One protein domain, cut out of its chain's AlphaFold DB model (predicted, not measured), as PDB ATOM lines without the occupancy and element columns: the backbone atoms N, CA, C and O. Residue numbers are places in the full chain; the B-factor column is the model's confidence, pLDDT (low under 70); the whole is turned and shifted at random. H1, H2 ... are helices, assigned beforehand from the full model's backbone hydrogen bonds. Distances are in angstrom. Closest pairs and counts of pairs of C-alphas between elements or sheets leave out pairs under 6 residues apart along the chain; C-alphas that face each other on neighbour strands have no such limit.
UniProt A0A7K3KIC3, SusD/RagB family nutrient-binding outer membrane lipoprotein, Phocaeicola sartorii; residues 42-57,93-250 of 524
ATOM      1  N   ARG A  42     152.146 156.217 108.029       96.62
ATOM      2  CA  ARG A  42     151.765 157.468 108.705       96.62
ATOM      3  C   ARG A  42     152.666 157.763 109.899       96.62
ATOM      4  O   ARG A  42     153.084 158.901 110.060       96.62
ATOM      5  N   TYR A  43     152.998 156.748 110.698       96.12
ATOM      6  CA  TYR A  43     153.918 156.913 111.829       96.12
ATOM      7  C   TYR A  43     155.358 157.120 111.363       96.12
ATOM      8  O   TYR A  43     156.097 157.863 112.005       96.12
ATOM      9  N   LEU A  44     155.753 156.518 110.234       96.88
ATOM     10  CA  LEU A  44     157.034 156.838 109.602       96.88
ATOM     11  C   LEU A  44     157.096 158.310 109.191       96.88
ATOM     12  O   LEU A  44     158.103 158.952 109.454       96.88
ATOM     13  N   PHE A  45     156.024 158.862 108.619       98.00
ATOM     14  CA  PHE A  45     155.983 160.284 108.274       98.00
ATOM     15  C   PHE A  45     156.077 161.189 109.513       98.00
ATOM     16  O   PHE A  45     156.862 162.133 109.535       98.00
ATOM     17  N   THR A  46     155.361 160.870 110.596       96.50
ATOM     18  CA  THR A  46     155.517 161.587 111.877       96.50
ATOM     19  C   THR A  46     156.947 161.503 112.406       96.50
ATOM     20  O   THR A  46     157.486 162.495 112.903       96.50
ATOM     21  N   LYS A  47     157.590 160.335 112.275       95.12
ATOM     22  CA  LYS A  47     158.997 160.153 112.649       95.12
ATOM     23  C   LYS A  47     159.927 160.986 111.773       95.12
ATOM     24  O   LYS A  47     160.884 161.532 112.306       95.12
ATOM     25  N   GLU A  48     159.653 161.095 110.476       96.12
ATOM     26  CA  GLU A  48     160.419 161.939 109.557       96.12
ATOM     27  C   GLU A  48     160.350 163.408 109.963       96.12
ATOM     28  O   GLU A  48     161.393 164.041 110.077       96.12
ATOM     29  N   LEU A  49     159.158 163.923 110.275       94.69
ATOM     30  CA  LEU A  49     159.003 165.285 110.793       94.69
ATOM     31  C   LEU A  49     159.726 165.484 112.134       94.69
ATOM     32  O   LEU A  49     160.327 166.526 112.356       94.69
ATOM     33  N   THR A  50     159.695 164.482 113.018       91.44
ATOM     34  CA  THR A  50     160.427 164.524 114.302       91.44
ATOM     35  C   THR A  50     161.947 164.507 114.086       91.44
ATOM     36  O   THR A  50     162.702 165.061 114.878       91.44
ATOM     37  N   ASP A  51     162.415 163.863 113.014       91.06
ATOM     38  CA  ASP A  51     163.830 163.800 112.642       91.06
ATOM     39  C   ASP A  51     164.286 164.942 111.733       91.06
ATOM     40  O   ASP A  51     165.491 165.073 111.497       91.06
ATOM     41  N   PHE A  52     163.356 165.773 111.261       91.94
ATOM     42  CA  PHE A  52     163.654 167.039 110.617       91.94
ATOM     43  C   PHE A  52     164.124 168.027 111.688       91.94
ATOM     44  O   PHE A  52     163.351 168.748 112.318       91.94
ATOM     45  N   ILE A  53     165.431 168.006 111.924       86.25
ATOM     46  CA  ILE A  53     166.116 168.903 112.849       86.25
ATOM     47  C   ILE A  53     167.283 169.528 112.073       86.25
ATOM     48  O   ILE A  53     168.377 168.961 112.087       86.25
ATOM     49  N   PRO A  54     167.054 170.665 111.385       82.50
ATOM     50  CA  PRO A  54     168.081 171.418 110.645       82.50
ATOM     51  C   PRO A  54     169.161 172.063 111.517       82.50
ATOM     52  O   PRO A  54     169.958 172.860 111.055       82.50
ATOM     53  N   SER A  55     169.118 171.861 112.826       78.94
ATOM     54  CA  SER A  55     170.094 172.424 113.752       78.94
ATOM     55  C   SER A  55     170.326 171.397 114.842       78.94
ATOM     56  O   SER A  55     169.944 171.591 115.984       78.94
ATOM     57  N   ASP A  56     170.829 170.220 114.469       79.81
ATOM     58  CA  ASP A  56     171.104 169.157 115.438       79.81
ATOM     59  C   ASP A  56     172.297 169.515 116.350       79.81
ATOM     60  O   ASP A  56     172.848 170.606 116.258       79.81
ATOM     61  N   TYR A  57     172.709 168.617 117.253       79.44
ATOM     62  CA  TYR A  57     173.758 168.893 118.249       79.44
ATOM     63  C   TYR A  57     175.002 169.588 117.671       79.44
ATOM     64  O   TYR A  57     175.489 170.560 118.244       79.44
ATOM     65  N   VAL A  93     170.881 165.494 106.294       94.06
ATOM     66  CA  VAL A  93     169.906 164.956 105.320       94.06
ATOM     67  C   VAL A  93     169.673 163.458 105.479       94.06
ATOM     68  O   VAL A  93     168.569 162.960 105.256       94.06
ATOM     69  N   GLY A  94     170.691 162.721 105.933       94.00
ATOM     70  CA  GLY A  94     170.600 161.282 106.160       94.00
ATOM     71  C   GLY A  94     169.489 160.888 107.134       94.00
ATOM     72  O   GLY A  94     168.934 159.794 107.001       94.00
ATOM     73  N   ARG A  95     169.138 161.752 108.096       92.00
ATOM     74  CA  ARG A  95     168.086 161.485 109.091       92.00
ATOM     75  C   ARG A  95     166.720 161.324 108.430       92.00
ATOM     76  O   ARG A  95     166.075 160.299 108.633       92.00
ATOM     77  N   VAL A  96     166.350 162.274 107.575       96.44
ATOM     78  CA  VAL A  96     165.074 162.269 106.846       96.44
ATOM     79  C   VAL A  96     165.120 161.356 105.618       96.44
ATOM     80  O   VAL A  96     164.210 160.555 105.414       96.44
ATOM     81  N   LEU A  97     166.230 161.333 104.869       97.38
ATOM     82  CA  LEU A  97     166.368 160.528 103.648       97.38
ATOM     83  C   LEU A  97     166.201 159.023 103.911       97.38
ATOM     84  O   LEU A  97     165.532 158.328 103.146       97.38
ATOM     85  N   LYS A  98     166.755 158.500 105.014       96.38
ATOM     86  CA  LYS A  98     166.562 157.090 105.401       96.38
ATOM     87  C   LYS A  98     165.086 156.741 105.606       96.38
ATOM     88  O   LYS A  98     164.676 155.635 105.251       96.38
ATOM     89  N   ILE A  99     164.312 157.661 106.184       97.50
ATOM     90  CA  ILE A  99     162.892 157.460 106.485       97.50
ATOM     91  C   ILE A  99     162.058 157.606 105.214       97.50
ATOM     92  O   ILE A  99     161.237 156.731 104.949       97.50
ATOM     93  N   ALA A 100     162.336 158.607 104.375       98.12
ATOM     94  CA  ALA A 100     161.712 158.756 103.061       98.12
ATOM     95  C   ALA A 100     161.877 157.489 102.197       98.12
ATOM     96  O   ALA A 100     160.914 156.995 101.606       98.12
ATOM     97  N   LEU A 101     163.081 156.901 102.182       97.50
ATOM     98  CA  LEU A 101     163.349 155.644 101.472       97.50
ATOM     99  C   LEU A 101     162.610 154.445 102.087       97.50
ATOM    100  O   LEU A 101     162.177 153.552 101.358       97.50
ATOM    101  N   GLU A 102     162.454 154.401 103.412       96.88
ATOM    102  CA  GLU A 102     161.642 153.370 104.073       96.88
ATOM    103  C   GLU A 102     160.155 153.528 103.732       96.88
ATOM    104  O   GLU A 102     159.507 152.537 103.401       96.88
ATOM    105  N   ILE A 103     159.623 154.754 103.745       97.88
ATOM    106  CA  ILE A 103     158.252 155.060 103.313       97.88
ATOM    107  C   ILE A 103     158.041 154.582 101.873       97.88
ATOM    108  O   ILE A 103     157.079 153.864 101.599       97.88
ATOM    109  N   GLU A 104     158.961 154.910 100.964       97.38
ATOM    110  CA  GLU A 104     158.917 154.438  99.579       97.38
ATOM    111  C   GLU A 104     158.910 152.905  99.494       97.38
ATOM    112  O   GLU A 104     158.074 152.328  98.794       97.38
ATOM    113  N   ASN A 105     159.792 152.234 100.235       96.31
ATOM    114  CA  ASN A 105     159.854 150.775 100.280       96.31
ATOM    115  C   ASN A 105     158.538 150.154 100.788       96.31
ATOM    116  O   ASN A 105     158.013 149.232 100.161       96.31
ATOM    117  N   GLN A 106     157.965 150.683 101.873       96.62
ATOM    118  CA  GLN A 106     156.693 150.208 102.426       96.62
ATOM    119  C   GLN A 106     155.519 150.427 101.470       96.62
ATOM    120  O   GLN A 106     154.619 149.592 101.399       96.62
ATOM    121  N   ILE A 107     155.512 151.532 100.722       97.12
ATOM    122  CA  ILE A 107     154.506 151.791  99.685       97.12
ATOM    123  C   ILE A 107     154.669 150.799  98.528       97.12
ATOM    124  O   ILE A 107     153.679 150.225  98.079       97.12
ATOM    125  N   ASN A 108     155.901 150.538  98.081       95.94
ATOM    126  CA  ASN A 108     156.184 149.643  96.956       95.94
ATOM    127  C   ASN A 108     155.795 148.178  97.215       95.94
ATOM    128  O   ASN A 108     155.527 147.449  96.259       95.94
ATOM    129  N   GLN A 109     155.723 147.759  98.481       94.50
ATOM    130  CA  GLN A 109     155.270 146.424  98.887       94.50
ATOM    131  C   GLN A 109     153.738 146.271  98.928       94.50
ATOM    132  O   GLN A 109     153.240 145.158  99.090       94.50
ATOM    133  N   LYS A 110     152.976 147.364  98.790       94.88
ATOM    134  CA  LYS A 110     151.507 147.320  98.749       94.88
ATOM    135  C   LYS A 110     151.001 146.869  97.376       94.88
ATOM    136  O   LYS A 110     151.739 146.851  96.392       94.88
ATOM    137  N   ASP A 111     149.717 146.528  97.310       97.12
ATOM    138  CA  ASP A 111     149.020 146.347  96.038       97.12
ATOM    139  C   ASP A 111     148.870 147.683  95.281       97.12
ATOM    140  O   ASP A 111     149.217 148.754  95.783       97.12
ATOM    141  N   GLU A 112     148.368 147.639  94.047       97.31
ATOM    142  CA  GLU A 112     148.270 148.831  93.190       97.31
ATOM    143  C   GLU A 112     147.375 149.926  93.785       97.31
ATOM    144  O   GLU A 112     147.689 151.113  93.684       97.31
ATOM    145  N   LEU A 113     146.289 149.542  94.468       97.00
ATOM    146  CA  LEU A 113     145.427 150.494  95.165       97.00
ATOM    147  C   LEU A 113     146.154 151.127  96.356       97.00
ATOM    148  O   LEU A 113     146.113 152.346  96.529       97.00
ATOM    149  N   GLY A 114     146.858 150.317  97.146       96.19
ATOM    150  CA  GLY A 114     147.700 150.775  98.238       96.19
ATOM    151  C   GLY A 114     148.758 151.755  97.745       96.19
ATOM    152  O   GLY A 114     148.811 152.874  98.247       96.19
ATOM    153  N   LYS A 115     149.521 151.418  96.701       97.62
ATOM    154  CA  LYS A 115     150.491 152.340  96.085       97.62
ATOM    155  C   LYS A 115     149.846 153.667  95.696       97.62
ATOM    156  O   LYS A 115     150.365 154.721  96.058       97.62
ATOM    157  N   ALA A 116     148.700 153.630  95.013       97.88
ATOM    158  CA  ALA A 116     147.999 154.834  94.573       97.88
ATOM    159  C   ALA A 116     147.455 155.683  95.740       97.88
ATOM    160  O   ALA A 116     147.435 156.905  95.641       97.88
ATOM    161  N   SER A 117     147.047 155.069  96.855       98.12
ATOM    162  CA  SER A 117     146.470 155.778  98.011       98.12
ATOM    163  C   SER A 117     147.490 156.503  98.905       98.12
ATOM    164  O   SER A 117     147.106 157.362  99.694       98.12
ATOM    165  N   TYR A 118     148.785 156.190  98.790       98.12
ATOM    166  CA  TYR A 118     149.849 156.768  99.629       98.12
ATOM    167  C   TYR A 118     150.720 157.813  98.904       98.12
ATOM    168  O   TYR A 118     151.727 158.261  99.455       98.12
ATOM    169  N   GLN A 119     150.352 158.226  97.685       98.38
ATOM    170  CA  GLN A 119     151.174 159.139  96.879       98.38
ATOM    171  C   GLN A 119     151.352 160.513  97.535       98.38
ATOM    172  O   GLN A 119     152.447 161.064  97.475       98.38
ATOM    173  N   HIS A 120     150.330 161.037  98.219       98.44
ATOM    174  CA  HIS A 120     150.469 162.292  98.968       98.44
ATOM    175  C   HIS A 120     151.532 162.200 100.065       98.44
ATOM    176  O   HIS A 120     152.403 163.057 100.117       98.44
ATOM    177  N   ILE A 121     151.511 161.146 100.892       98.50
ATOM    178  CA  ILE A 121     152.511 160.980 101.959       98.50
ATOM    179  C   ILE A 121     153.913 160.876 101.352       98.50
ATOM    180  O   ILE A 121     154.819 161.548 101.827       98.50
ATOM    181  N   LYS A 122     154.078 160.120 100.254       98.31
ATOM    182  CA  LYS A 122     155.356 160.044  99.526       98.31
ATOM    183  C   LYS A 122     155.834 161.418  99.038       98.31
ATOM    184  O   LYS A 122     157.008 161.724  99.160       98.31
ATOM    185  N   ALA A 123     154.947 162.244  98.488       98.69
ATOM    186  CA  ALA A 123     155.308 163.576  97.998       98.69
ATOM    187  C   ALA A 123     155.614 164.578  99.129       98.69
ATOM    188  O   ALA A 123     156.382 165.517  98.928       98.69
ATOM    189  N   MET A 124     155.039 164.387 100.320       98.69
ATOM    190  CA  MET A 124     155.293 165.234 101.493       98.69
ATOM    191  C   MET A 124     156.682 165.002 102.112       98.69
ATOM    192  O   MET A 124     157.189 165.899 102.778       98.69
ATOM    193  N   THR A 125     157.328 163.852 101.870       98.62
ATOM    194  CA  THR A 125     158.701 163.583 102.352       98.62
ATOM    195  C   THR A 125     159.741 164.422 101.599       98.62
ATOM    196  O   THR A 125     160.738 164.876 102.157       98.62
ATOM    197  N   THR A 126     159.512 164.662 100.304       98.69
ATOM    198  CA  THR A 126     160.451 165.351  99.410       98.69
ATOM    199  C   THR A 126     160.910 166.727  99.901       98.69
ATOM    200  O   THR A 126     162.121 166.937  99.939       98.69
ATOM    201  N   PRO A 127     160.034 167.677 100.280       98.56
ATOM    202  CA  PRO A 127     160.489 168.995 100.725       98.56
ATOM    203  C   PRO A 127     161.343 168.941 102.001       98.56
ATOM    204  O   PRO A 127     162.243 169.765 102.138       98.56
ATOM    205  N   LEU A 128     161.134 167.959 102.888       98.38
ATOM    206  CA  LEU A 128     161.972 167.756 104.079       98.38
ATOM    207  C   LEU A 128     163.385 167.317 103.683       98.38
ATOM    208  O   LEU A 128     164.372 167.906 104.115       98.38
ATOM    209  N   VAL A 129     163.477 166.316 102.803       98.50
ATOM    210  CA  VAL A 129     164.757 165.825 102.274       98.50
ATOM    211  C   VAL A 129     165.493 166.918 101.502       98.50
ATOM    212  O   VAL A 129     166.688 167.103 101.703       98.50
ATOM    213  N   VAL A 130     164.796 167.660 100.637       98.56
ATOM    214  CA  VAL A 130     165.408 168.720  99.825       98.56
ATOM    215  C   VAL A 130     165.878 169.885 100.692       98.56
ATOM    216  O   VAL A 130     166.967 170.393 100.453       98.56
ATOM    217  N   PHE A 131     165.116 170.290 101.711       97.75
ATOM    218  CA  PHE A 131     165.548 171.343 102.633       97.75
ATOM    219  C   PHE A 131     166.871 170.970 103.317       97.75
ATOM    220  O   PHE A 131     167.831 171.731 103.229       97.75
ATOM    221  N   MET A 132     166.946 169.777 103.920       95.56
ATOM    222  CA  MET A 132     168.165 169.298 104.588       95.56
ATOM    223  C   MET A 132     169.309 169.051 103.588       95.56
ATOM    224  O   MET A 132     170.475 169.263 103.892       95.56
ATOM    225  N   GLY A 133     168.985 168.609 102.369       96.56
ATOM    226  CA  GLY A 133     169.970 168.387 101.310       96.56
ATOM    227  C   GLY A 133     170.593 169.680 100.786       96.56
ATOM    228  O   GLY A 133     171.781 169.687 100.469       96.56
ATOM    229  N   ILE A 134     169.817 170.769 100.709       96.00
ATOM    230  CA  ILE A 134     170.322 172.109 100.371       96.00
ATOM    231  C   ILE A 134     171.320 172.574 101.433       96.00
ATOM    232  O   ILE A 134     172.400 173.040 101.087       96.00
ATOM    233  N   GLU A 135     170.974 172.424 102.708       90.75
ATOM    234  CA  GLU A 135     171.848 172.793 103.820       90.75
ATOM    235  C   GLU A 135     173.179 172.026 103.796       90.75
ATOM    236  O   GLU A 135     174.249 172.636 103.814       90.75
ATOM    237  N   ASP A 136     173.121 170.700 103.658       91.88
ATOM    238  CA  ASP A 136     174.321 169.866 103.597       91.88
ATOM    239  C   ASP A 136     175.197 170.238 102.386       91.88
ATOM    240  O   ASP A 136     176.409 170.423 102.515       91.88
ATOM    241  N   THR A 137     174.614 170.391 101.190       93.88
ATOM    242  CA  THR A 137     175.414 170.730 100.002       93.88
ATOM    243  C   THR A 137     175.943 172.163 100.030       93.88
ATOM    244  O   THR A 137     177.006 172.407  99.464       93.88
ATOM    245  N   ASP A 138     175.277 173.108 100.695       89.75
ATOM    246  CA  ASP A 138     175.811 174.464 100.879       89.75
ATOM    247  C   ASP A 138     177.088 174.456 101.728       89.75
ATOM    248  O   ASP A 138     177.994 175.257 101.485       89.75
ATOM    249  N   MET A 139     177.189 173.529 102.686       84.12
ATOM    250  CA  MET A 139     178.373 173.383 103.534       84.12
ATOM    251  C   MET A 139     179.488 172.559 102.864       84.12
ATOM    252  O   MET A 139     180.666 172.901 102.990       84.12
ATOM    253  N   TYR A 140     179.144 171.482 102.144       85.19
ATOM    254  CA  TYR A 140     180.128 170.489 101.666       85.19
ATOM    255  C   TYR A 140     180.344 170.466 100.151       85.19
ATOM    256  O   TYR A 140     181.298 169.853  99.667       85.19
ATOM    257  N   GLY A 141     179.476 171.114  99.379       92.31
ATOM    258  CA  GLY A 141     179.430 170.957  97.931       92.31
ATOM    259  C   GLY A 141     178.944 169.561  97.540       92.31
ATOM    260  O   GLY A 141     177.876 169.115  97.962       92.31
ATOM    261  N   SER A 142     179.708 168.875  96.691       96.00
ATOM    262  CA  SER A 142     179.366 167.535  96.206       96.00
ATOM    263  C   SER A 142     179.276 166.521  97.353       96.00
ATOM    264  O   SER A 142     180.183 166.442  98.180       96.00
ATOM    265  N   MET A 143     178.238 165.685  97.362       95.81
ATOM    266  CA  MET A 143     177.999 164.708  98.432       95.81
ATOM    267  C   MET A 143     177.300 163.443  97.913       95.81
ATOM    268  O   MET A 143     176.629 163.495  96.880       95.81
ATOM    269  N   PRO A 144     177.413 162.293  98.602       95.75
ATOM    270  CA  PRO A 144     176.587 161.134  98.295       95.75
ATOM    271  C   PRO A 144     175.114 161.404  98.597       95.75
ATOM    272  O   PRO A 144     174.759 161.651  99.749       95.75
ATOM    273  N   PHE A 145     174.249 161.297  97.586       96.94
ATOM    274  CA  PHE A 145     172.816 161.524  97.766       96.94
ATOM    275  C   PHE A 145     171.955 160.528  96.981       96.94
ATOM    276  O   PHE A 145     171.244 159.721  97.580       96.94
ATOM    277  N   SER A 146     172.055 160.518  95.651       96.69
ATOM    278  CA  SER A 146     171.177 159.750  94.754       96.69
ATOM    279  C   SER A 146     171.255 158.234  94.990       96.69
ATOM    280  O   SER A 146     170.242 157.528  94.946       96.69
ATOM    281  N   GLU A 147     172.450 157.736  95.318       96.88
ATOM    282  CA  GLU A 147     172.733 156.331  95.639       96.88
ATOM    283  C   GLU A 147     172.799 156.050  97.153       96.88
ATOM    284  O   GLU A 147     172.873 154.888  97.572       96.88
ATOM    285  N   ALA A 148     172.781 157.094  97.985       95.69
ATOM    286  CA  ALA A 148     173.010 156.983  99.420       95.69
ATOM    287  C   ALA A 148     171.857 156.263 100.138       95.69
ATOM    288  O   ALA A 148     170.695 156.349  99.754       95.69
ATOM    289  N   TYR A 149     172.189 155.533 101.209       94.75
ATOM    290  CA  TYR A 149     171.237 154.815 102.077       94.75
ATOM    291  C   TYR A 149     170.379 153.728 101.400       94.75
ATOM    292  O   TYR A 149     169.472 153.174 102.024       94.75
ATOM    293  N   ARG A 150     170.693 153.340 100.157       94.88
ATOM    294  CA  ARG A 150     169.930 152.331  99.401       94.88
ATOM    295  C   ARG A 150     170.392 150.886  99.603       94.88
ATOM    296  O   ARG A 150     169.698 149.971  99.165       94.88
ATOM    297  N   ALA A 151     171.520 150.646 100.275       94.06
ATOM    298  CA  ALA A 151     172.120 149.311 100.414       94.06
ATOM    299  C   ALA A 151     171.156 148.244 100.965       94.06
ATOM    300  O   ALA A 151     171.081 147.134 100.443       94.06
ATOM    301  N   ARG A 152     170.346 148.597 101.971       90.12
ATOM    302  CA  ARG A 152     169.349 147.689 102.567       90.12
ATOM    303  C   ARG A 152     168.213 147.282 101.616       90.12
ATOM    304  O   ARG A 152     167.490 146.342 101.917       90.12
ATOM    305  N   TYR A 153     168.071 147.974 100.486       91.75
ATOM    306  CA  TYR A 153     167.090 147.698  99.433       91.75
ATOM    307  C   TYR A 153     167.756 147.154  98.154       91.75
ATOM    308  O   TYR A 153     167.160 147.197  97.081       91.75
ATOM    309  N   GLY A 154     169.001 146.667  98.248       92.62
ATOM    310  CA  GLY A 154     169.766 146.134  97.114       92.62
ATOM    311  C   GLY A 154     170.615 147.167  96.362       92.62
ATOM    312  O   GLY A 154     171.141 146.853  95.297       92.62
ATOM    313  N   GLY A 155     170.751 148.387  96.892       94.31
ATOM    314  CA  GLY A 155     171.651 149.411  96.357       94.31
ATOM    315  C   GLY A 155     173.133 149.165  96.676       94.31
ATOM    316  O   GLY A 155     173.511 148.177  97.303       94.31
ATOM    317  N   THR A 156     173.984 150.104  96.259       95.38
ATOM    318  CA  THR A 156     175.435 150.046  96.493       95.38
ATOM    319  C   THR A 156     175.814 150.356  97.949       95.38
ATOM    320  O   THR A 156     175.141 151.128  98.632       95.38
ATOM    321  N   LEU A 157     176.922 149.767  98.417       95.31
ATOM    322  CA  LEU A 157     177.582 150.117  99.685       95.31
ATOM    323  C   LEU A 157     178.586 151.272  99.531       95.31
ATOM    324  O   LEU A 157     179.075 151.798 100.526       95.31
ATOM    325  N   THR A 158     178.897 151.659  98.295       95.69
ATOM    326  CA  THR A 158     179.853 152.718  97.954       95.69
ATOM    327  C   THR A 158     179.162 153.731  97.041       95.69
ATOM    328  O   THR A 158     179.377 153.691  95.827       95.69
ATOM    329  N   PRO A 159     178.261 154.569  97.586       96.50
ATOM    330  CA  PRO A 159     177.532 155.547  96.789       96.50
ATOM    331  C   PRO A 159     178.492 156.571  96.179       96.50
ATOM    332  O   PRO A 159     179.453 157.000  96.830       96.50
ATOM    333  N   LYS A 160     178.233 156.963  94.930       96.88
ATOM    334  CA  LYS A 160     178.976 158.048  94.280       96.88
ATOM    335  C   LYS A 160     178.716 159.393  94.961       96.88
ATOM    336  O   LYS A 160     177.721 159.561  95.657       96.88
ATOM    337  N   TYR A 161     179.601 160.354  94.713       97.44
ATOM    338  CA  TYR A 161     179.360 161.756  95.042       97.44
ATOM    339  C   TYR A 161     178.623 162.401  93.871       97.44
ATOM    340  O   TYR A 161     179.121 162.381  92.744       97.44
ATOM    341  N   ASP A 162     177.452 162.959  94.143       98.44
ATOM    342  CA  ASP A 162     176.735 163.810  93.206       98.44
ATOM    343  C   ASP A 162     177.305 165.223  93.301       98.44
ATOM    344  O   ASP A 162     177.549 165.735  94.397       98.44
ATOM    345  N   THR A 163     177.556 165.854  92.159       98.19
ATOM    346  CA  THR A 163     177.974 167.257  92.129       98.19
ATOM    347  C   THR A 163     176.845 168.163  92.610       98.19
ATOM    348  O   THR A 163     175.671 167.849  92.428       98.19
ATOM    349  N   GLN A 164     177.173 169.326  93.175       96.75
ATOM    350  CA  GLN A 164     176.149 170.282  93.623       96.75
ATOM    351  C   GLN A 164     175.189 170.704  92.489       96.75
ATOM    352  O   GLN A 164     173.995 170.884  92.715       96.75
ATOM    353  N   GLU A 165     175.677 170.797  91.248       97.19
ATOM    354  CA  GLU A 165     174.815 171.048  90.087       97.19
ATOM    355  C   GLU A 165     173.839 169.888  89.821       97.19
ATOM    356  O   GLU A 165     172.650 170.131  89.589       97.19
ATOM    357  N   GLU A 166     174.311 168.637  89.865       98.31
ATOM    358  CA  GLU A 166     173.451 167.450  89.749       98.31
ATOM    359  C   GLU A 166     172.405 167.414  90.868       98.31
ATOM    360  O   GLU A 166     171.230 167.193  90.581       98.31
ATOM    361  N   LEU A 167     172.804 167.714  92.108       98.44
ATOM    362  CA  LEU A 167     171.911 167.780  93.267       98.44
ATOM    363  C   LEU A 167     170.813 168.825  93.077       98.44
ATOM    364  O   LEU A 167     169.638 168.501  93.203       98.44
ATOM    365  N   PHE A 168     171.148 170.061  92.701       98.44
ATOM    366  CA  PHE A 168     170.132 171.093  92.469       98.44
ATOM    367  C   PHE A 168     169.186 170.748  91.316       98.44
ATOM    368  O   PHE A 168     167.996 171.057  91.392       98.44
ATOM    369  N   ASN A 169     169.677 170.103  90.255       98.44
ATOM    370  CA  ASN A 169     168.819 169.605  89.178       98.44
ATOM    371  C   ASN A 169     167.853 168.521  89.672       98.44
ATOM    372  O   ASN A 169     166.661 168.584  89.366       98.44
ATOM    373  N   ASP A 170     168.358 167.562  90.444       98.56
ATOM    374  CA  ASP A 170     167.564 166.475  91.008       98.56
ATOM    375  C   ASP A 170     166.525 167.000  92.011       98.56
ATOM    376  O   ASP A 170     165.341 166.691  91.900       98.56
ATOM    377  N   PHE A 171     166.922 167.898  92.916       98.81
ATOM    378  CA  PHE A 171     166.024 168.522  93.888       98.81
ATOM    379  C   PHE A 171     164.883 169.276  93.202       98.81
ATOM    380  O   PHE A 171     163.726 169.094  93.574       98.81
ATOM    381  N   LEU A 172     165.172 170.077  92.169       98.88
ATOM    382  CA  LEU A 172     164.132 170.774  91.401       98.88
ATOM    383  C   LEU A 172     163.152 169.785  90.753       98.88
ATOM    384  O   LEU A 172     161.943 169.978  90.860       98.88
ATOM    385  N   ALA A 173     163.653 168.705  90.148       98.81
ATOM    386  CA  ALA A 173     162.810 167.686  89.525       98.81
ATOM    387  C   ALA A 173     161.932 166.944  90.550       98.81
ATOM    388  O   ALA A 173     160.745 166.710  90.302       98.81
ATOM    389  N   GLN A 174     162.486 166.603  91.718       98.75
ATOM    390  CA  GLN A 174     161.738 165.972  92.805       98.75
ATOM    391  C   GLN A 174     160.648 166.899  93.364       98.75
ATOM    392  O   GLN A 174     159.515 166.455  93.590       98.75
ATOM    393  N   LEU A 175     160.962 168.185  93.556       98.88
ATOM    394  CA  LEU A 175     159.995 169.196  93.988       98.88
ATOM    395  C   LEU A 175     158.874 169.360  92.953       98.88
ATOM    396  O   LEU A 175     157.706 169.321  93.331       98.88
ATOM    397  N   ASP A 176     159.201 169.462  91.661       98.81
ATOM    398  CA  ASP A 176     158.209 169.579  90.584       98.81
ATOM    399  C   ASP A 176     157.280 168.361  90.526       98.81
ATOM    400  O   ASP A 176     156.057 168.513  90.455       98.81
ATOM    401  N   ASN A 177     157.827 167.149  90.633       98.75
ATOM    402  CA  ASN A 177     157.019 165.932  90.700       98.75
ATOM    403  C   ASN A 177     156.094 165.924  91.932       98.75
ATOM    404  O   ASN A 177     154.919 165.571  91.830       98.75
ATOM    405  N   SER A 178     156.594 166.364  93.087       98.81
ATOM    406  CA  SER A 178     155.803 166.436  94.320       98.81
ATOM    407  C   SER A 178     154.684 167.471  94.222       98.81
ATOM    408  O   SER A 178     153.559 167.195  94.632       98.81
ATOM    409  N   ILE A 179     154.947 168.626  93.604       98.81
ATOM    410  CA  ILE A 179     153.926 169.640  93.308       98.81
ATOM    411  C   ILE A 179     152.830 169.045  92.419       98.81
ATOM    412  O   ILE A 179     151.649 169.237  92.713       98.81
ATOM    413  N   GLN A 180     153.195 168.296  91.372       98.44
ATOM    414  CA  GLN A 180     152.221 167.644  90.492       98.44
ATOM    415  C   GLN A 180     151.351 166.634  91.245       98.44
ATOM    416  O   GLN A 180     150.136 166.637  91.059       98.44
ATOM    417  N   ILE A 181     151.942 165.810  92.114       98.31
ATOM    418  CA  ILE A 181     151.200 164.822  92.913       98.31
ATOM    419  C   ILE A 181     150.259 165.508  93.907       98.31
ATOM    420  O   ILE A 181     149.100 165.126  94.007       98.31
ATOM    421  N   LEU A 182     150.735 166.526  94.626       98.50
ATOM    422  CA  LEU A 182     149.971 167.186  95.691       98.50
ATOM    423  C   LEU A 182     148.872 168.117  95.161       98.50
ATOM    424  O   LEU A 182     147.909 168.400  95.876       98.50
ATOM    425  N   SER A 183     149.008 168.603  93.924       97.88
ATOM    426  CA  SER A 183     148.075 169.570  93.324       97.88
ATOM    427  C   SER A 183     146.995 168.930  92.449       97.88
ATOM    428  O   SER A 183     146.050 169.622  92.067       97.88
ATOM    429  N   ASN A 184     147.104 167.639  92.119       96.38
ATOM    430  CA  ASN A 184     146.212 166.969  91.172       96.38
ATOM    431  C   ASN A 184     145.624 165.665  91.740       96.38
ATOM    432  O   ASN A 184     146.253 165.007  92.565       96.38
ATOM    433  N   PRO A 185     144.434 165.228  91.278       95.56
ATOM    434  CA  PRO A 185     143.894 163.926  91.654       95.56
ATOM    435  C   PRO A 185     144.796 162.777  91.191       95.56
ATOM    436  O   PRO A 185     145.123 162.659  90.010       95.56
ATOM    437  N   VAL A 186     145.121 161.868  92.107       96.50
ATOM    438  CA  VAL A 186     145.775 160.598  91.775       96.50
ATOM    439  C   VAL A 186     144.728 159.639  91.219       96.50
ATOM    440  O   VAL A 186     143.648 159.494  91.796       96.50
ATOM    441  N   THR A 187     145.029 158.971  90.105       96.44
ATOM    442  CA  THR A 187     144.097 158.034  89.464       96.44
ATOM    443  C   THR A 187     144.705 156.649  89.288       96.44
ATOM    444  O   THR A 187     145.901 156.506  89.046       96.44
ATOM    445  N   LEU A 188     143.864 155.620  89.393       96.50
ATOM    446  CA  LEU A 188     144.189 154.233  89.075       96.50
ATOM    447  C   LEU A 188     143.090 153.693  88.159       96.50
ATOM    448  O   LEU A 188     141.911 153.742  88.508       96.50
ATOM    449  N   ASN A 189     143.463 153.218  86.968       95.12
ATOM    450  CA  ASN A 189     142.521 152.727  85.951       95.12
ATOM    451  C   ASN A 189     141.382 153.723  85.636       95.12
ATOM    452  O   ASN A 189     140.219 153.345  85.524       95.12
ATOM    453  N   GLY A 190     141.712 155.017  85.544       94.00
ATOM    454  CA  GLY A 190     140.753 156.087  85.238       94.00
ATOM    455  C   GLY A 190     139.839 156.499  86.400       94.00
ATOM    456  O   GLY A 190     138.979 157.354  86.210       94.00
ATOM    457  N   THR A 191     140.019 155.930  87.596       96.12
ATOM    458  CA  THR A 191     139.240 156.277  88.796       96.12
ATOM    459  C   THR A 191     140.102 157.062  89.777       96.12
ATOM    460  O   THR A 191     141.251 156.692  90.012       96.12
ATOM    461  N   ILE A 192     139.558 158.134  90.362       97.56
ATOM    462  CA  ILE A 192     140.241 158.915  91.404       97.56
ATOM    463  C   ILE A 192     140.425 158.047  92.651       97.56
ATOM    464  O   ILE A 192     139.473 157.444  93.145       97.56
ATOM    465  N   VAL A 193     141.652 158.007  93.165       97.81
ATOM    466  CA  VAL A 193     142.014 157.270  94.374       97.81
ATOM    467  C   VAL A 193     142.121 158.240  95.543       97.81
ATOM    468  O   VAL A 193     142.937 159.164  95.532       97.81
ATOM    469  N   ASN A 194     141.319 157.995  96.578       97.19
ATOM    470  CA  ASN A 194     141.404 158.751  97.821       97.19
ATOM    471  C   ASN A 194     142.763 158.532  98.486       97.19
ATOM    472  O   ASN A 194     143.238 157.402  98.608       97.19
ATOM    473  N   GLN A 195     143.362 159.631  98.926       97.81
ATOM    474  CA  GLN A 195     144.665 159.620  99.567       97.81
ATOM    475  C   GLN A 195     144.525 159.380 101.068       97.81
ATOM    476  O   GLN A 195     143.562 159.828 101.696       97.81
ATOM    477  N   VAL A 196     145.492 158.674 101.647       97.06
ATOM    478  CA  VAL A 196     145.553 158.432 103.089       97.06
ATOM    479  C   VAL A 196     145.763 159.752 103.827       97.06
ATOM    480  O   VAL A 196     146.695 160.501 103.545       97.06
ATOM    481  N   THR A 197     144.898 160.028 104.801       92.56
ATOM    482  CA  THR A 197     144.944 161.249 105.609       92.56
ATOM    483  C   THR A 197     145.895 161.096 106.794       92.56
ATOM    484  O   THR A 197     145.794 160.122 107.546       92.56
ATOM    485  N   LEU A 198     146.758 162.090 107.009       95.69
ATOM    486  CA  LEU A 198     147.650 162.151 108.172       95.69
ATOM    487  C   LEU A 198     146.955 162.731 109.414       95.69
ATOM    488  O   LEU A 198     147.131 162.205 110.514       95.69
ATOM    489  N   GLY A 199     146.135 163.776 109.259       94.44
ATOM    490  CA  GLY A 199     145.543 164.480 110.401       94.44
ATOM    491  C   GLY A 199     146.636 164.925 111.375       94.44
ATOM    492  O   GLY A 199     147.649 165.467 110.952       94.44
ATOM    493  N   ASN A 200     146.487 164.618 112.666       94.00
ATOM    494  CA  ASN A 200     147.472 164.985 113.694       94.00
ATOM    495  C   ASN A 200     148.847 164.302 113.553       94.00
ATOM    496  O   ASN A 200     149.772 164.712 114.244       94.00
ATOM    497  N   GLN A 201     148.991 163.293 112.683       95.00
ATOM    498  CA  GLN A 201     150.293 162.670 112.398       95.00
ATOM    499  C   GLN A 201     151.220 163.581 111.584       95.00
ATOM    500  O   GLN A 201     152.436 163.426 111.639       95.00
ATOM    501  N   ASP A 202     150.654 164.547 110.861       97.19
ATOM    502  CA  ASP A 202     151.378 165.714 110.373       97.19
ATOM    503  C   ASP A 202     151.133 166.842 111.369       97.19
ATOM    504  O   ASP A 202     150.070 167.466 111.371       97.19
ATOM    505  N   PHE A 203     152.089 167.095 112.258       94.56
ATOM    506  CA  PHE A 203     151.910 168.133 113.263       94.56
ATOM    507  C   PHE A 203     152.070 169.556 112.710       94.56
ATOM    508  O   PHE A 203     151.629 170.480 113.396       94.56
ATOM    509  N   VAL A 204     152.561 169.728 111.474       95.56
ATOM    510  CA  VAL A 204     152.790 171.033 110.835       95.56
ATOM    511  C   VAL A 204     151.554 171.502 110.063       95.56
ATOM    512  O   VAL A 204     150.937 172.504 110.422       95.56
ATOM    513  N   TYR A 205     151.123 170.749 109.044       97.44
ATOM    514  CA  TYR A 205     150.017 171.142 108.155       97.44
ATOM    515  C   TYR A 205     148.776 170.257 108.264       97.44
ATOM    516  O   TYR A 205     147.827 170.425 107.498       97.44
ATOM    517  N   LYS A 206     148.741 169.335 109.232       96.88
ATOM    518  CA  LYS A 206     147.604 168.433 109.489       96.88
ATOM    519  C   LYS A 206     147.185 167.597 108.266       96.88
ATOM    520  O   LYS A 206     146.037 167.158 108.166       96.88
ATOM    521  N   GLY A 207     148.110 167.356 107.334       96.38
ATOM    522  CA  GLY A 207     147.894 166.630 106.086       96.38
ATOM    523  C   GLY A 207     147.356 167.486 104.935       96.38
ATOM    524  O   GLY A 207     146.897 166.922 103.941       96.38
ATOM    525  N   ASP A 208     147.382 168.819 105.042       97.69
ATOM    526  CA  ASP A 208     146.949 169.716 103.966       97.69
ATOM    527  C   ASP A 208     147.936 169.689 102.787       97.69
ATOM    528  O   ASP A 208     148.974 170.357 102.777       97.69
ATOM    529  N   ALA A 209     147.577 168.926 101.754       97.81
ATOM    530  CA  ALA A 209     148.369 168.785 100.537       97.81
ATOM    531  C   ALA A 209     148.646 170.123  99.829       97.81
ATOM    532  O   ALA A 209     149.696 170.263  99.206       97.81
ATOM    533  N   LYS A 210     147.765 171.128  99.948       97.75
ATOM    534  CA  LYS A 210     147.985 172.439  99.317       97.75
ATOM    535  C   LYS A 210     149.113 173.196 100.005       97.75
ATOM    536  O   LYS A 210     149.939 173.789  99.317       97.75
ATOM    537  N   LYS A 211     149.186 173.156 101.340       98.44
ATOM    538  CA  LYS A 211     150.295 173.777 102.082       98.44
ATOM    539  C   LYS A 211     151.625 173.084 101.793       98.44
ATOM    540  O   LYS A 211     152.616 173.760 101.533       98.44
ATOM    541  N   TRP A 212     151.629 171.754 101.702       98.69
ATOM    542  CA  TRP A 212     152.811 171.003 101.265       98.69
ATOM    543  C   TRP A 212     153.231 171.340  99.826       98.69
ATOM    544  O   TRP A 212     154.415 171.539  99.570       98.69
ATOM    545  N   ALA A 213     152.283 171.497  98.895       98.81
ATOM    546  CA  ALA A 213     152.586 171.915  97.524       98.81
ATOM    547  C   ALA A 213     153.190 173.330  97.469       98.81
ATOM    548  O   ALA A 213     154.168 173.552  96.749       98.81
ATOM    549  N   LYS A 214     152.667 174.275  98.268       98.81
ATOM    550  CA  LYS A 214     153.258 175.613  98.431       98.81
ATOM    551  C   LYS A 214     154.672 175.538  98.996       98.81
ATOM    552  O   LYS A 214     155.537 176.269  98.513       98.81
ATOM    553  N   PHE A 215     154.917 174.674  99.983       98.81
ATOM    554  CA  PHE A 215     156.249 174.481 100.551       98.81
ATOM    555  C   PHE A 215     157.232 173.968  99.492       98.81
ATOM    556  O   PHE A 215     158.266 174.601  99.276       98.81
ATOM    557  N   CYS A 216     156.861 172.927  98.738       98.81
ATOM    558  CA  CYS A 216     157.671 172.422  97.627       98.81
ATOM    559  C   CYS A 216     157.987 173.514  96.594       98.81
ATOM    560  O   CYS A 216     159.142 173.701  96.217       98.81
ATOM    561  N   ASN A 217     156.967 174.258  96.153       98.88
ATOM    562  CA  ASN A 217     157.138 175.310  95.153       98.88
ATOM    563  C   ASN A 217     158.040 176.439  95.669       98.88
ATOM    564  O   ASN A 217     158.917 176.917  94.957       98.88
ATOM    565  N   SER A 218     157.881 176.823  96.933       98.75
ATOM    566  CA  SER A 218     158.657 177.903  97.547       98.75
ATOM    567  C   SER A 218     160.129 177.521  97.757       98.75
ATOM    568  O   SER A 218     161.004 178.366  97.577       98.75
ATOM    569  N   LEU A 219     160.435 176.250  98.053       98.50
ATOM    570  CA  LEU A 219     161.818 175.763  98.186       98.50
ATOM    571  C   LEU A 219     162.641 175.913  96.905       98.50
ATOM    572  O   LEU A 219     163.853 176.116  96.978       98.50
ATOM    573  N   LYS A 220     162.002 175.901  95.727       98.88
ATOM    574  CA  LYS A 220     162.693 176.163  94.457       98.88
ATOM    575  C   LYS A 220     163.389 177.536  94.460       98.88
ATOM    576  O   LYS A 220     164.446 177.674  93.848       98.88
ATOM    577  N   LEU A 221     162.863 178.533  95.184       98.69
ATOM    578  CA  LEU A 221     163.491 179.857  95.301       98.69
ATOM    579  C   LEU A 221     164.800 179.825  96.100       98.69
ATOM    580  O   LEU A 221     165.732 180.527  95.714       98.69
ATOM    581  N   LYS A 222     164.922 178.970  97.131       97.50
ATOM    582  CA  LYS A 222     166.204 178.754  97.833       97.50
ATOM    583  C   LYS A 222     167.279 178.290  96.840       97.50
ATOM    584  O   LYS A 222     168.399 178.797  96.858       97.50
ATOM    585  N   ILE A 223     166.939 177.380  95.926       98.44
ATOM    586  CA  ILE A 223     167.859 176.937  94.864       98.44
ATOM    587  C   ILE A 223     168.130 178.078  93.870       98.44
ATOM    588  O   ILE A 223     169.278 178.302  93.492       98.44
ATOM    589  N   ALA A 224     167.107 178.844  93.473       98.56
ATOM    590  CA  ALA A 224     167.266 179.960  92.539       98.56
ATOM    591  C   ALA A 224     168.283 181.003  93.034       98.56
ATOM    592  O   ALA A 224     169.167 181.393  92.271       98.56
ATOM    593  N   VAL A 225     168.218 181.409  94.308       97.06
ATOM    594  CA  VAL A 225     169.147 182.417  94.851       97.06
ATOM    595  C   VAL A 225     170.599 181.922  94.934       97.06
ATOM    596  O   VAL A 225     171.533 182.698  94.752       97.06
ATOM    597  N   ARG A 226     170.820 180.611  95.089       96.06
ATOM    598  CA  ARG A 226     172.166 179.999  95.039       96.06
ATOM    599  C   ARG A 226     172.755 180.004  93.630       96.06
ATOM    600  O   ARG A 226     173.968 180.063  93.448       96.06
ATOM    601  N   LEU A 227     171.897 179.994  92.612       96.81
ATOM    602  CA  LEU A 227     172.300 179.991  91.209       96.81
ATOM    603  C   LEU A 227     172.611 181.391  90.657       96.81
ATOM    604  O   LEU A 227     173.100 181.476  89.533       96.81
ATOM    605  N   LEU A 228     172.383 182.483  91.399       94.25
ATOM    606  CA  LEU A 228     172.495 183.852  90.867       94.25
ATOM    607  C   LEU A 228     173.848 184.170  90.230       94.25
ATOM    608  O   LEU A 228     173.893 184.791  89.167       94.25
ATOM    609  N   ASN A 229     174.933 183.713  90.853       92.00
ATOM    610  CA  ASN A 229     176.299 183.982  90.398       92.00
ATOM    611  C   ASN A 229     176.845 182.922  89.428       92.00
ATOM    612  O   ASN A 229     177.904 183.127  88.844       92.00
ATOM    613  N   ILE A 230     176.133 181.805  89.242       95.00
ATOM    614  CA  ILE A 230     176.588 180.657  88.439       95.00
ATOM    615  C   ILE A 230     175.755 180.508  87.167       95.00
ATOM    616  O   ILE A 230     176.289 180.414  86.065       95.00
ATOM    617  N   ASN A 231     174.431 180.508  87.307       96.75
ATOM    618  CA  ASN A 231     173.483 180.388  86.211       96.75
ATOM    619  C   ASN A 231     172.265 181.281  86.470       96.75
ATOM    620  O   ASN A 231     171.171 180.827  86.823       96.75
ATOM    621  N   LYS A 232     172.478 182.584  86.274       96.81
ATOM    622  CA  LYS A 232     171.454 183.603  86.487       96.81
ATOM    623  C   LYS A 232     170.192 183.353  85.660       96.81
ATOM    624  O   LYS A 232     169.098 183.495  86.188       96.81
ATOM    625  N   GLU A 233     170.322 182.981  84.385       97.94
ATOM    626  CA  GLU A 233     169.170 182.727  83.507       97.94
ATOM    627  C   GLU A 233     168.246 181.655  84.097       97.94
ATOM    628  O   GLU A 233     167.038 181.866  84.217       97.94
ATOM    629  N   LYS A 234     168.825 180.541  84.557       98.12
ATOM    630  CA  LYS A 234     168.074 179.476  85.220       98.12
ATOM    631  C   LYS A 234     167.430 179.950  86.522       98.12
ATOM    632  O   LYS A 234     166.281 179.601  86.773       98.12
ATOM    633  N   ALA A 235     168.124 180.757  87.323       98.38
ATOM    634  CA  ALA A 235     167.556 181.325  88.544       98.38
ATOM    635  C   ALA A 235     166.306 182.179  88.269       98.38
ATOM    636  O   ALA A 235     165.285 182.000  88.932       98.38
ATOM    637  N   LEU A 236     166.358 183.062  87.261       98.56
ATOM    638  CA  LEU A 236     165.204 183.886  86.878       98.56
ATOM    639  C   LEU A 236     164.046 183.018  86.378       98.56
ATOM    640  O   LEU A 236     162.907 183.225  86.788       98.56
ATOM    641  N   LYS A 237     164.347 182.001  85.562       98.62
ATOM    642  CA  LYS A 237     163.338 181.057  85.076       98.62
ATOM    643  C   LYS A 237     162.651 180.314  86.226       98.62
ATOM    644  O   LYS A 237     161.429 180.225  86.239       98.62
ATOM    645  N   ILE A 238     163.412 179.830  87.210       98.75
ATOM    646  CA  ILE A 238     162.847 179.178  88.400       98.75
ATOM    647  C   ILE A 238     161.923 180.148  89.147       98.75
ATOM    648  O   ILE A 238     160.822 179.764  89.528       98.75
ATOM    649  N   ALA A 239     162.331 181.407  89.325       98.62
ATOM    650  CA  ALA A 239     161.506 182.416  89.987       98.62
ATOM    651  C   ALA A 239     160.164 182.636  89.267       98.62
ATOM    652  O   ALA A 239     159.111 182.698  89.903       98.62
ATOM    653  N   GLU A 240     160.196 182.711  87.935       98.50
ATOM    654  CA  GLU A 240     159.006 182.850  87.094       98.50
ATOM    655  C   GLU A 240     158.106 181.612  87.156       98.50
ATOM    656  O   GLU A 240     156.887 181.742  87.266       98.50
ATOM    657  N   GLU A 241     158.680 180.408  87.132       98.38
ATOM    658  CA  GLU A 241     157.933 179.157  87.304       98.38
ATOM    659  C   GLU A 241     157.228 179.111  88.663       98.38
ATOM    660  O   GLU A 241     156.041 178.791  88.731       98.38
ATOM    661  N   VAL A 242     157.931 179.482  89.737       98.62
ATOM    662  CA  VAL A 242     157.365 179.530  91.092       98.62
ATOM    663  C   VAL A 242     156.212 180.525  91.162       98.62
ATOM    664  O   VAL A 242     155.156 180.189  91.701       98.62
ATOM    665  N   ALA A 243     156.385 181.718  90.586       97.69
ATOM    666  CA  ALA A 243     155.371 182.768  90.578       97.69
ATOM    667  C   ALA A 243     154.115 182.435  89.773       97.69
ATOM    668  O   ALA A 243     153.031 182.887  90.136       97.69
ATOM    669  N   ASN A 244     154.251 181.631  88.720       97.06
ATOM    670  CA  ASN A 244     153.140 181.232  87.856       97.06
ATOM    671  C   ASN A 244     152.545 179.861  88.216       97.06
ATOM    672  O   ASN A 244     151.577 179.427  87.589       97.06
ATOM    673  N   SER A 245     153.110 179.162  89.204       97.62
ATOM    674  CA  SER A 245     152.645 177.837  89.603       97.62
ATOM    675  C   SER A 245     151.228 177.893  90.195       97.62
ATOM    676  O   SER A 245     150.990 178.641  91.150       97.62
ATOM    677  N   PRO A 246     150.281 177.062  89.715       96.50
ATOM    678  CA  PRO A 246     148.925 177.008  90.265       96.50
ATOM    679  C   PRO A 246     148.878 176.454  91.698       96.50
ATOM    680  O   PRO A 246     147.873 176.635  92.382       96.50
ATOM    681  N   ALA A 247     149.953 175.810  92.168       97.19
ATOM    682  CA  ALA A 247     150.087 175.386  93.562       97.19
ATOM    683  C   ALA A 247     150.180 176.577  94.535       97.19
ATOM    684  O   ALA A 247     149.878 176.439  95.720       97.19
ATOM    685  N   GLY A 248     150.578 177.753  94.035       97.38
ATOM    686  CA  GLY A 248     150.894 178.915  94.853       97.38
ATOM    687  C   GLY A 248     152.226 178.763  95.590       97.38
ATOM    688  O   GLY A 248     153.004 177.840  95.355       97.38
ATOM    689  N   MET A 249     152.502 179.694  96.493       96.94
ATOM    690  CA  MET A 249     153.720 179.722  97.304       96.94
ATOM    691  C   MET A 249     153.388 180.210  98.721       96.94
ATOM    692  O   MET A 249     152.279 180.696  98.968       96.94
ATOM    693  N   ILE A 250     154.343 180.089  99.639       98.12
ATOM    694  CA  ILE A 250     154.237 180.601 101.005       98.12
ATOM    695  C   ILE A 250     154.259 182.137 100.926       98.12
ATOM    696  O   ILE A 250     155.299 182.743 100.689       98.12
TER     697      ILE A 250
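What this domain is: This is residues 42 to 57 and 93 to 250 of the 524 residues of the protein "SusD/RagB family nutrient-binding outer membrane lipoprotein" of Phocaeicola sartorii (UniProt A0A7K3KIC3). Five helices lie side by side in an up-and-down bundle, with H4 in the middle, H1 and H2 on one side of it and H5 and H6 on the other. H7 packs on H6 at the far side of the bundle from H1 and H2, short H3 sits at the corner between H2 and H4, and two long loops, residues 141 to 163 and 184 to 208, lie at the periphery. The printed part has 174 residues with seven named helices, H1 to H7 in order along the chain, and no named strand; the class is all helix. It is compact, with a radius of gyration of the C-alphas of 16.2 A, and its outline is rounded, spanning 45 by 41 by 33 A.

How they stand to each other: H1, residues 42 to 51, touches H2, residues 93 to 108, at a shallow tilt of 8 degrees, opposite ways; the closest C-alphas, of Glu 48 and Val 96, are 5.4 A apart. H3, residues 112 to 117, touches H2 only at the corner, and only just, with 3 pairs of C-alphas within 8 A; the closest are those of Ile 107 and Lys 115, 5.4 A. H4, residues 119 to 140, is the hub, touching four helices, and meets H3 only through their link. H4 touches H2 at a shallow tilt of 25 degrees, opposite ways, closest at the C-alphas of Val 93 and Met 132, 4.7 A. With residues 121 to 128 alone it touches H1, the same way, closest at the C-alphas of Phe 45 and Ile 121, 7.2 A. H5, residues 164 to 183, forms a helical hairpin with H4, closest at the C-alphas of Ala 123 and Ser 178, 4.7 A. H6, residues 209 to 226, forms a hairpin with H5, closest at the C-alphas of Ile 179 and Ala 213, 5.0 A, and touches H4 at a shallow tilt of 21 degrees, the same way, closest at the C-alphas of Pro 127 and Cys 216, 5.4 A. H7, residues 232 to 244, forms a hairpin with residues 217 to 225 of H6, closest at the C-alphas of Ala 224 and Ala 235, 4.2 A; it is apart from H4 and H5. Every O i to N i+4 pair is within hydrogen-bond range in H1, H3, H5 and H7, against 11 of 12 in H2, 15 of 18 in H4 and 10 of 14 in H6.

Where its parts are: H1 begins at C-alpha 42, (151.765, 157.468, 108.705). H2 is 22.2 A long, H4 31.5 A, H5 28.1 A, H6 26.9 A and H7 18.5 A. H7 ends at C-alpha 244, (153.140, 181.232, 87.856).

The domain as a whole: The C-alphas farthest apart, of Tyr 57 and Gly 190, are 48.4 A apart. Residues 58 to 92 are not printed, and C-alphas 57 and 93 are 14.1 A apart across the cut. The links H4 to H5 and H5 to H6 are long. The mean pLDDT of the printed part is 96.2, and no printed residue is under 70.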